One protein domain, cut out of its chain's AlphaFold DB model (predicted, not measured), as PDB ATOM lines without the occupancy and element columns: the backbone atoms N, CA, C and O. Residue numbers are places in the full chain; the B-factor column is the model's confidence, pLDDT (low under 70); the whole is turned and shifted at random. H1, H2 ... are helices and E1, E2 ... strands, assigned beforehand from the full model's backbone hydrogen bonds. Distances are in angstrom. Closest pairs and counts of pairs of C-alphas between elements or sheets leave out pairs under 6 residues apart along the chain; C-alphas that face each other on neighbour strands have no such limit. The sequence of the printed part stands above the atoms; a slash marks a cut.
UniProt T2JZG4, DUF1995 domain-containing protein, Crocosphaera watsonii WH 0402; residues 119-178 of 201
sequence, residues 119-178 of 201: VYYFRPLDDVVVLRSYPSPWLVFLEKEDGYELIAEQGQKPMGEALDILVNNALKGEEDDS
ATOM      1  N   VAL A 119     205.396 167.063 187.420       95.25
ATOM      2  CA  VAL A 119     206.755 167.315 186.904       95.25
ATOM      3  C   VAL A 119     206.826 168.583 186.051       95.25
ATOM      4  O   VAL A 119     207.744 169.389 186.202       95.25
ATOM      5  N   TYR A 120     205.844 168.784 185.175       95.25
ATOM      6  CA  TYR A 120     205.739 169.969 184.332       95.25
ATOM      7  C   TYR A 120     204.294 170.450 184.301       95.25
ATOM      8  O   TYR A 120     203.368 169.659 184.116       95.25
ATOM      9  N   TYR A 121     204.097 171.751 184.479       94.88
ATOM     10  CA  TYR A 121     202.783 172.368 184.408       94.88
ATOM     11  C   TYR A 121     202.904 173.770 183.841       94.88
ATOM     12  O   TYR A 121     203.718 174.562 184.304       94.88
ATOM     13  N   PHE A 122     202.053 174.086 182.874       94.44
ATOM     14  CA  PHE A 122     201.955 175.415 182.302       94.44
ATOM     15  C   PHE A 122     200.481 175.749 182.132       94.44
ATOM     16  O   PHE A 122     199.772 175.074 181.384       94.44
ATOM     17  N   ARG A 123     200.010 176.762 182.859       93.38
ATOM     18  CA  ARG A 123     198.636 177.246 182.757       93.38
ATOM     19  C   ARG A 123     198.631 178.762 182.624       93.38
ATOM     20  O   ARG A 123     198.769 179.437 183.647       93.38
ATOM     21  N   PRO A 124     198.443 179.282 181.403       93.12
ATOM     22  CA  PRO A 124     198.069 180.669 181.223       93.12
ATOM     23  C   PRO A 124     196.609 180.868 181.657       93.12
ATOM     24  O   PRO A 124     195.737 180.032 181.400       93.12
ATOM     25  N   LEU A 125     196.378 181.963 182.359       90.31
ATOM     26  CA  LEU A 125     195.103 182.604 182.670       90.31
ATOM     27  C   LEU A 125     195.181 184.032 182.105       90.31
ATOM     28  O   LEU A 125     196.248 184.412 181.636       90.31
ATOM     29  N   ASP A 126     194.090 184.800 182.176       88.44
ATOM     30  CA  ASP A 126     193.974 186.127 181.538       88.44
ATOM     31  C   ASP A 126     195.234 186.997 181.697       88.44
ATOM     32  O   ASP A 126     195.908 187.232 180.704       88.44
ATOM     33  N   ASP A 127     195.603 187.356 182.933       92.75
ATOM     34  CA  ASP A 127     196.800 188.169 183.219       92.75
ATOM     35  C   ASP A 127     197.848 187.391 184.040       92.75
ATOM     36  O   ASP A 127     198.762 187.970 184.619       92.75
ATOM     37  N   VAL A 128     197.692 186.074 184.207       96.06
ATOM     38  CA  VAL A 128     198.473 185.288 185.181       96.06
ATOM     39  C   VAL A 128     198.949 183.987 184.567       96.06
ATOM     40  O   VAL A 128     198.168 183.243 183.983       96.06
ATOM     41  N   VAL A 129     200.213 183.633 184.777       97.06
ATOM     42  CA  VAL A 129     200.762 182.339 184.360       97.06
ATOM     43  C   VAL A 129     201.211 181.556 185.583       97.06
ATOM     44  O   VAL A 129     202.036 182.018 186.366       97.06
ATOM     45  N   VAL A 130     200.701 180.332 185.725       97.19
ATOM     46  CA  VAL A 130     201.199 179.369 186.714       97.19
ATOM     47  C   VAL A 130     202.098 178.361 186.009       97.19
ATOM     48  O   VAL A 130     201.652 177.633 185.116       97.19
ATOM     49  N   LEU A 131     203.357 178.300 186.434       97.31
ATOM     50  CA  LEU A 131     204.394 177.448 185.862       97.31
ATOM     51  C   LEU A 131     204.977 176.515 186.932       97.31
ATOM     52  O   LEU A 131     205.190 176.902 188.078       97.31
ATOM     53  N   ARG A 132     205.288 175.283 186.540       96.94
ATOM     54  CA  ARG A 132     206.117 174.346 187.302       96.94
ATOM     55  C   ARG A 132     207.051 173.637 186.335       96.94
ATOM     56  O   ARG A 132     206.593 173.080 185.339       96.94
ATOM     57  N   SER A 133     208.334 173.615 186.672       96.56
ATOM     58  CA  SER A 133     209.338 172.765 186.035       96.56
ATOM     59  C   SER A 133     210.151 172.112 187.143       96.56
ATOM     60  O   SER A 133     211.002 172.764 187.744       96.56
ATOM     61  N   TYR A 134     209.855 170.851 187.457       94.19
ATOM     62  CA  TYR A 134     210.526 170.120 188.530       94.19
ATOM     63  C   TYR A 134     212.058 170.153 188.340       94.19
ATOM     64  O   TYR A 134     212.529 169.964 187.216       94.19
ATOM     65  N   PRO A 135     212.852 170.374 189.408       95.25
ATOM     66  CA  PRO A 135     212.447 170.445 190.820       95.25
ATOM     67  C   PRO A 135     212.027 171.840 191.322       95.25
ATOM     68  O   PRO A 135     211.600 171.959 192.472       95.25
ATOM     69  N   SER A 136     212.125 172.885 190.493       95.06
ATOM     70  CA  SER A 136     211.860 174.286 190.868       95.06
ATOM     71  C   SER A 136     210.430 174.508 191.352       95.06
ATOM     72  O   SER A 136     209.545 173.928 190.723       95.06
ATOM     73  N   PRO A 137     210.180 175.340 192.396       96.69
ATOM     74  CA  PRO A 137     208.863 175.597 193.011       96.69
ATOM     75  C   PRO A 137     207.767 175.965 192.002       96.69
ATOM     76  O   PRO A 137     208.019 176.201 190.823       96.69
ATOM     77  N   TRP A 138     206.519 175.987 192.458       97.69
ATOM     78  CA  TRP A 138     205.436 176.549 191.660       97.69
ATOM     79  C   TRP A 138     205.648 178.053 191.536       97.69
ATOM     80  O   TRP A 138     205.735 178.744 192.546       97.69
ATOM     81  N   LEU A 139     205.736 178.543 190.307       98.00
ATOM     82  CA  LEU A 139     205.963 179.945 189.993       98.00
ATOM     83  C   LEU A 139     204.653 180.575 189.525       98.00
ATOM     84  O   LEU A 139     203.936 179.987 188.710       98.00
ATOM     85  N   VAL A 140     204.356 181.766 190.030       97.88
ATOM     86  CA  VAL A 140     203.221 182.579 189.587       97.88
ATOM     87  C   VAL A 140     203.760 183.858 188.978       97.88
ATOM     88  O   VAL A 140     204.423 184.637 189.662       97.88
ATOM     89  N   PHE A 141     203.460 184.066 187.704       97.56
ATOM     90  CA  PHE A 141     203.785 185.282 186.980       97.56
ATOM     91  C   PHE A 141     202.530 186.113 186.748       97.56
ATOM     92  O   PHE A 141     201.464 185.551 186.502       97.56
ATOM     93  N   LEU A 142     202.672 187.431 186.798       96.69
ATOM     94  CA  LEU A 142     201.627 188.407 186.508       96.69
ATOM     95  C   LEU A 142     202.036 189.218 185.280       96.69
ATOM     96  O   LEU A 142     203.193 189.619 185.164       96.69
ATOM     97  N   GLU A 143     201.100 189.437 184.370       95.12
ATOM     98  CA  GLU A 143     201.287 190.287 183.202       95.12
ATOM     99  C   GLU A 143     201.363 191.761 183.617       95.12
ATOM    100  O   GLU A 143     200.587 192.248 184.444       95.12
ATOM    101  N   LYS A 144     202.338 192.455 183.041       92.12
ATOM    102  CA  LYS A 144     202.661 193.873 183.186       92.12
ATOM    103  C   LYS A 144     202.839 194.478 181.795       92.12
ATOM    104  O   LYS A 144     202.873 193.758 180.800       92.12
ATOM    105  N   GLU A 145     202.989 195.801 181.725       89.81
ATOM    106  CA  GLU A 145     203.128 196.524 180.449       89.81
ATOM    107  C   GLU A 145     204.274 195.980 179.571       89.81
ATOM    108  O   GLU A 145     204.110 195.866 178.357       89.81
ATOM    109  N   ASP A 146     205.393 195.579 180.188       89.88
ATOM    110  CA  ASP A 146     206.601 195.098 179.500       89.88
ATOM    111  C   ASP A 146     206.742 193.558 179.469       89.88
ATOM    112  O   ASP A 146     207.773 193.031 179.037       89.88
ATOM    113  N   GLY A 147     205.721 192.808 179.904       92.25
ATOM    114  CA  GLY A 147     205.713 191.342 179.893       92.25
ATOM    115  C   GLY A 147     205.332 190.712 181.232       92.25
ATOM    116  O   GLY A 147     204.590 191.290 182.013       92.25
ATOM    117  N   TYR A 148     205.807 189.495 181.495       95.38
ATOM    118  CA  TYR A 148     205.453 188.743 182.703       95.38
ATOM    119  C   TYR A 148     206.507 188.890 183.803       95.38
ATOM    120  O   TYR A 148     207.682 188.590 183.586       95.38
ATOM    121  N   GLU A 149     206.069 189.247 185.007       96.12
ATOM    122  CA  GLU A 149     206.914 189.356 186.198       96.12
ATOM    123  C   GLU A 149     206.579 188.273 187.223       96.12
ATOM    124  O   GLU A 149     205.412 187.945 187.444       96.12
ATOM    125  N   LEU A 150     207.601 187.698 187.864       97.00
ATOM    126  CA  LEU A 150     207.418 186.703 188.920       97.00
ATOM    127  C   LEU A 150     206.893 187.385 190.189       97.00
ATOM    128  O   LEU A 150     207.597 188.196 190.785       97.00
ATOM    129  N   ILE A 151     205.698 187.002 190.640       97.00
ATOM    130  CA  ILE A 151     205.064 187.577 191.837       97.00
ATOM    131  C   ILE A 151     205.074 186.641 193.047       97.00
ATOM    132  O   ILE A 151     204.923 187.100 194.178       97.00
ATOM    133  N   ALA A 152     205.226 185.327 192.840       97.19
ATOM    134  CA  ALA A 152     205.265 184.369 193.940       97.19
ATOM    135  C   ALA A 152     205.943 183.043 193.577       97.19
ATOM    136  O   ALA A 152     205.783 182.522 192.472       97.19
ATOM    137  N   GLU A 153     206.588 182.449 194.581       97.81
ATOM    138  CA  GLU A 153     207.029 181.054 194.592       97.81
ATOM    139  C   GLU A 153     206.244 180.284 195.658       97.81
ATOM    140  O   GLU A 153     206.075 180.763 196.781       97.81
ATOM    141  N   GLN A 154     205.744 179.098 195.321       96.81
ATOM    142  CA  GLN A 154     204.923 178.280 196.210       96.81
ATOM    143  C   GLN A 154     205.436 176.838 196.264       96.81
ATOM    144  O   GLN A 154     205.852 176.253 195.261       96.81
ATOM    145  N   GLY A 155     205.374 176.235 197.454       94.38
ATOM    146  CA  GLY A 155     205.706 174.818 197.640       94.38
ATOM    147  C   GLY A 155     204.647 173.871 197.066       94.38
ATOM    148  O   GLY A 155     204.954 172.735 196.722       94.38
ATOM    149  N   GLN A 156     203.407 174.342 196.924       91.94
ATOM    150  CA  GLN A 156     202.280 173.590 196.373       91.94
ATOM    151  C   GLN A 156     201.603 174.377 195.254       91.94
ATOM    152  O   GLN A 156     201.761 175.592 195.157       91.94
ATOM    153  N   LYS A 157     200.829 173.675 194.422       92.44
ATOM    154  CA  LYS A 157     200.114 174.262 193.287       92.44
ATOM    155  C   LYS A 157     199.109 175.329 193.753       92.44
ATOM    156  O   LYS A 157     198.108 174.959 194.368       92.44
ATOM    157  N   PRO A 158     199.300 176.618 193.416       91.81
ATOM    158  CA  PRO A 158     198.326 177.649 193.752       91.81
ATOM    159  C   PRO A 158     197.095 177.518 192.843       91.81
ATOM    160  O   PRO A 158     197.217 177.465 191.617       91.81
ATOM    161  N   MET A 159     195.899 177.436 193.435       85.19
ATOM    162  CA  MET A 159     194.619 177.367 192.716       85.19
ATOM    163  C   MET A 159     193.518 178.123 193.468       85.19
ATOM    164  O   MET A 159     193.566 178.219 194.695       85.19
ATOM    165  N   GLY A 160     192.503 178.593 192.734       88.38
ATOM    166  CA  GLY A 160     191.336 179.276 193.302       88.38
ATOM    167  C   GLY A 160     191.739 180.453 194.189       88.38
ATOM    168  O   GLY A 160     192.634 181.212 193.833       88.38
ATOM    169  N   GLU A 161     191.151 180.528 195.382       89.25
ATOM    170  CA  GLU A 161     191.384 181.614 196.343       89.25
ATOM    171  C   GLU A 161     192.869 181.822 196.685       89.25
ATOM    172  O   GLU A 161     193.324 182.956 196.811       89.25
ATOM    173  N   ALA A 162     193.661 180.746 196.782       92.00
ATOM    174  CA  ALA A 162     195.089 180.867 197.074       92.00
ATOM    175  C   ALA A 162     195.839 181.615 195.962       92.00
ATOM    176  O   ALA A 162     196.739 182.399 196.249       92.00
ATOM    177  N   LEU A 163     195.458 181.398 194.701       94.44
ATOM    178  CA  LEU A 163     196.020 182.134 193.572       94.44
ATOM    179  C   LEU A 163     195.527 183.588 193.571       94.44
ATOM    180  O   LEU A 163     196.333 184.501 193.404       94.44
ATOM    181  N   ASP A 164     194.236 183.801 193.836       93.12
ATOM    182  CA  ASP A 164     193.629 185.136 193.874       93.12
ATOM    183  C   ASP A 164     194.285 186.034 194.933       93.12
ATOM    184  O   ASP A 164     194.510 187.223 194.699       93.12
ATOM    185  N   ILE A 165     194.629 185.484 196.100       95.00
ATOM    186  CA  ILE A 165     195.329 186.220 197.161       95.00
ATOM    187  C   ILE A 165     196.714 186.681 196.690       95.00
ATOM    188  O   ILE A 165     197.075 187.836 196.919       95.00
ATOM    189  N   LEU A 166     197.481 185.813 196.020       95.50
ATOM    190  CA  LEU A 166     198.821 186.153 195.520       95.50
ATOM    191  C   LEU A 166     198.760 187.305 194.514       95.50
ATOM    192  O   LEU A 166     199.506 188.276 194.642       95.50
ATOM    193  N   VAL A 167     197.823 187.231 193.568       94.31
ATOM    194  CA  VAL A 167     197.622 188.262 192.539       94.31
ATOM    195  C   VAL A 167     197.186 189.586 193.166       94.31
ATOM    196  O   VAL A 167     197.775 190.629 192.891       94.31
ATOM    197  N   ASN A 168     196.198 189.560 194.063       93.62
ATOM    198  CA  ASN A 168     195.711 190.771 194.725       93.62
ATOM    199  C   ASN A 168     196.785 191.450 195.586       93.62
ATOM    200  O   ASN A 168     196.808 192.676 195.674       93.62
ATOM    201  N   ASN A 169     197.658 190.677 196.235       92.69
ATOM    202  CA  ASN A 169     198.759 191.235 197.017       92.69
ATOM    203  C   ASN A 169     199.809 191.901 196.122       92.69
ATOM    204  O   ASN A 169     200.280 192.983 196.464       92.69
ATOM    205  N   ALA A 170     200.126 191.298 194.972       91.38
ATOM    206  CA  ALA A 170     201.042 191.889 194.001       91.38
ATOM    207  C   ALA A 170     200.510 193.226 193.453       91.38
ATOM    208  O   ALA A 170     201.246 194.204 193.417       91.38
ATOM    209  N   LEU A 171     199.216 193.302 193.120       89.50
ATOM    210  CA  LEU A 171     198.586 194.534 192.625       89.50
ATOM    211  C   LEU A 171     198.508 195.644 193.688       89.50
ATOM    212  O   LEU A 171     198.657 196.818 193.369       89.50
ATOM    213  N   LYS A 172     198.293 195.296 194.964       86.88
ATOM    214  CA  LYS A 172     198.265 196.279 196.065       86.88
ATOM    215  C   LYS A 172     199.641 196.863 196.378       86.88
ATOM    216  O   LYS A 172     199.719 198.028 196.747       86.88
ATOM    217  N   GLY A 173     200.704 196.068 196.241       70.88
ATOM    218  CA  GLY A 173     202.078 196.536 196.445       70.88
ATOM    219  C   GLY A 173     202.486 197.656 195.480       70.88
ATOM    220  O   GLY A 173     203.345 198.458 195.821       70.88
ATOM    221  N   GLU A 174     201.833 197.750 194.318       59.28
ATOM    222  CA  GLU A 174     202.070 198.800 193.317       59.28
ATOM    223  C   GLU A 174     201.260 200.081 193.578       59.28
ATOM    224  O   GLU A 174     201.701 201.180 193.237       59.28
ATOM    225  N   GLU A 175     200.087 199.969 194.216       56.66
ATOM    226  CA  GLU A 175     199.263 201.132 194.579       56.66
ATOM    227  C   GLU A 175     199.900 201.963 195.710       56.66
ATOM    228  O   GLU A 175     199.724 203.180 195.736       56.66
ATOM    229  N   ASP A 176     200.684 201.348 196.605       51.22
ATOM    230  CA  ASP A 176     201.395 202.066 197.681       51.22
ATOM    231  C   ASP A 176     202.663 202.806 197.195       51.22
ATOM    232  O   ASP A 176     203.134 203.716 197.881       51.22
ATOM    233  N   ASP A 177     203.192 202.478 196.007       48.94
ATOM    234  CA  ASP A 177     204.394 203.115 195.430       48.94
ATOM    235  C   ASP A 177     204.063 204.177 194.351       48.94
ATOM    236  O   ASP A 177     204.941 204.892 193.864       48.94
ATOM    237  N   SER A 178     202.782 204.349 193.987       42.56
ATOM    238  CA  SER A 178     202.352 205.242 192.898       42.56
ATOM    239  C   SER A 178     201.315 206.290 193.334       42.56
ATOM    240  O   SER A 178     200.102 206.115 193.281       42.56
TER     241      SER A 178
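What this domain is: This is residues 119 to 178 of the 201 residues of the protein "DUF1995 domain-containing protein" of Crocosphaera watsonii WH 0402 (UniProt T2JZG4). A strongly twisted antiparallel sheet of four strands makes a wall, and one helix, H1, covers part of one of its faces, running slantwise, while the other face is bare of named elements. The end of the helix and the tail after it, residues 172 to 178, stick out beyond the sheet. The printed part has 60 residues, with four named strands and then one named helix along the chain, E1 E2 E3 E4 H1; the sheet's order is E1 - E2 - E3 - E4, antiparallel throughout, and the class is mixed, helices and strands. The whole is compact, with a radius of gyration of the C-alphas of 11.7 A, yet elongated in outline, spanning 39 by 24 by 19 A.

How they stand to each other: The sheet is a meander, each strand the antiparallel neighbour of the one before, made of E1, residues 120 to 124, E2, residues 128 to 133, E3, residues 136 to 144, and E4, residues 147 to 154. E2 and E3 are inner strands and form a hairpin, with 156 degrees between their directions; N 129 and O 141 are 2.9 A apart, within hydrogen-bond range. On one side of E2 is the edge strand E1, in a hairpin with it at 172 degrees, with N 123 and O 130 at 2.9 A. The other edge strand, E4, forms a hairpin with E3 at 144 degrees, with N 140 and O 152 at 2.9 A and N 144 and O 147 at 2.7 A. E1 and E4 are apart. From edge to edge the strands' lines turn by 51 degrees. H1, residues 161 to 175, is on the sheet at a height over the sheet of 9.5 A, and sheet and helix make two layers, a helix on one face of a sheet. It lies over E3 and only just over E2, on which 3 of its C-alphas fall, and on the local plane it runs slantwise to the strands, at 46 degrees to E3. Its closest C-alphas to E4 are those of Ala 170 and Ile 151, 6.3 A apart; to E3, those of Val 167 and Leu 142, 7.2 A. In H1, 8 of 11 O i to N i+4 pairs are within hydrogen-bond range.

Where its parts are: E3, the longest strand by residues, measures 23.0 A from first to last C-alpha and E4 20.9 A; E2 measures 16.6 A and E1 13.5 A. H1 measures 21.1 A. C-alpha 120, where E1 begins, is at (205.739, 169.969, 184.332), C-alpha 136 of E3 at (211.860, 174.286, 190.868), and C-alpha 175, where H1 ends, at (199.263, 201.132, 194.579).

The domain as a whole: The C-alphas farthest apart are those of Val 119 and Ser 178, 38.6 A. The printed part has no cut. The links between the strands are tight, and that from E4 to H1 is short, with 6 residues. Residues 172 to 178, of which 172 to 175 belong to H1, stand free. The mean pLDDT of the printed part is 90.1; residues 174 to 178 are under 70.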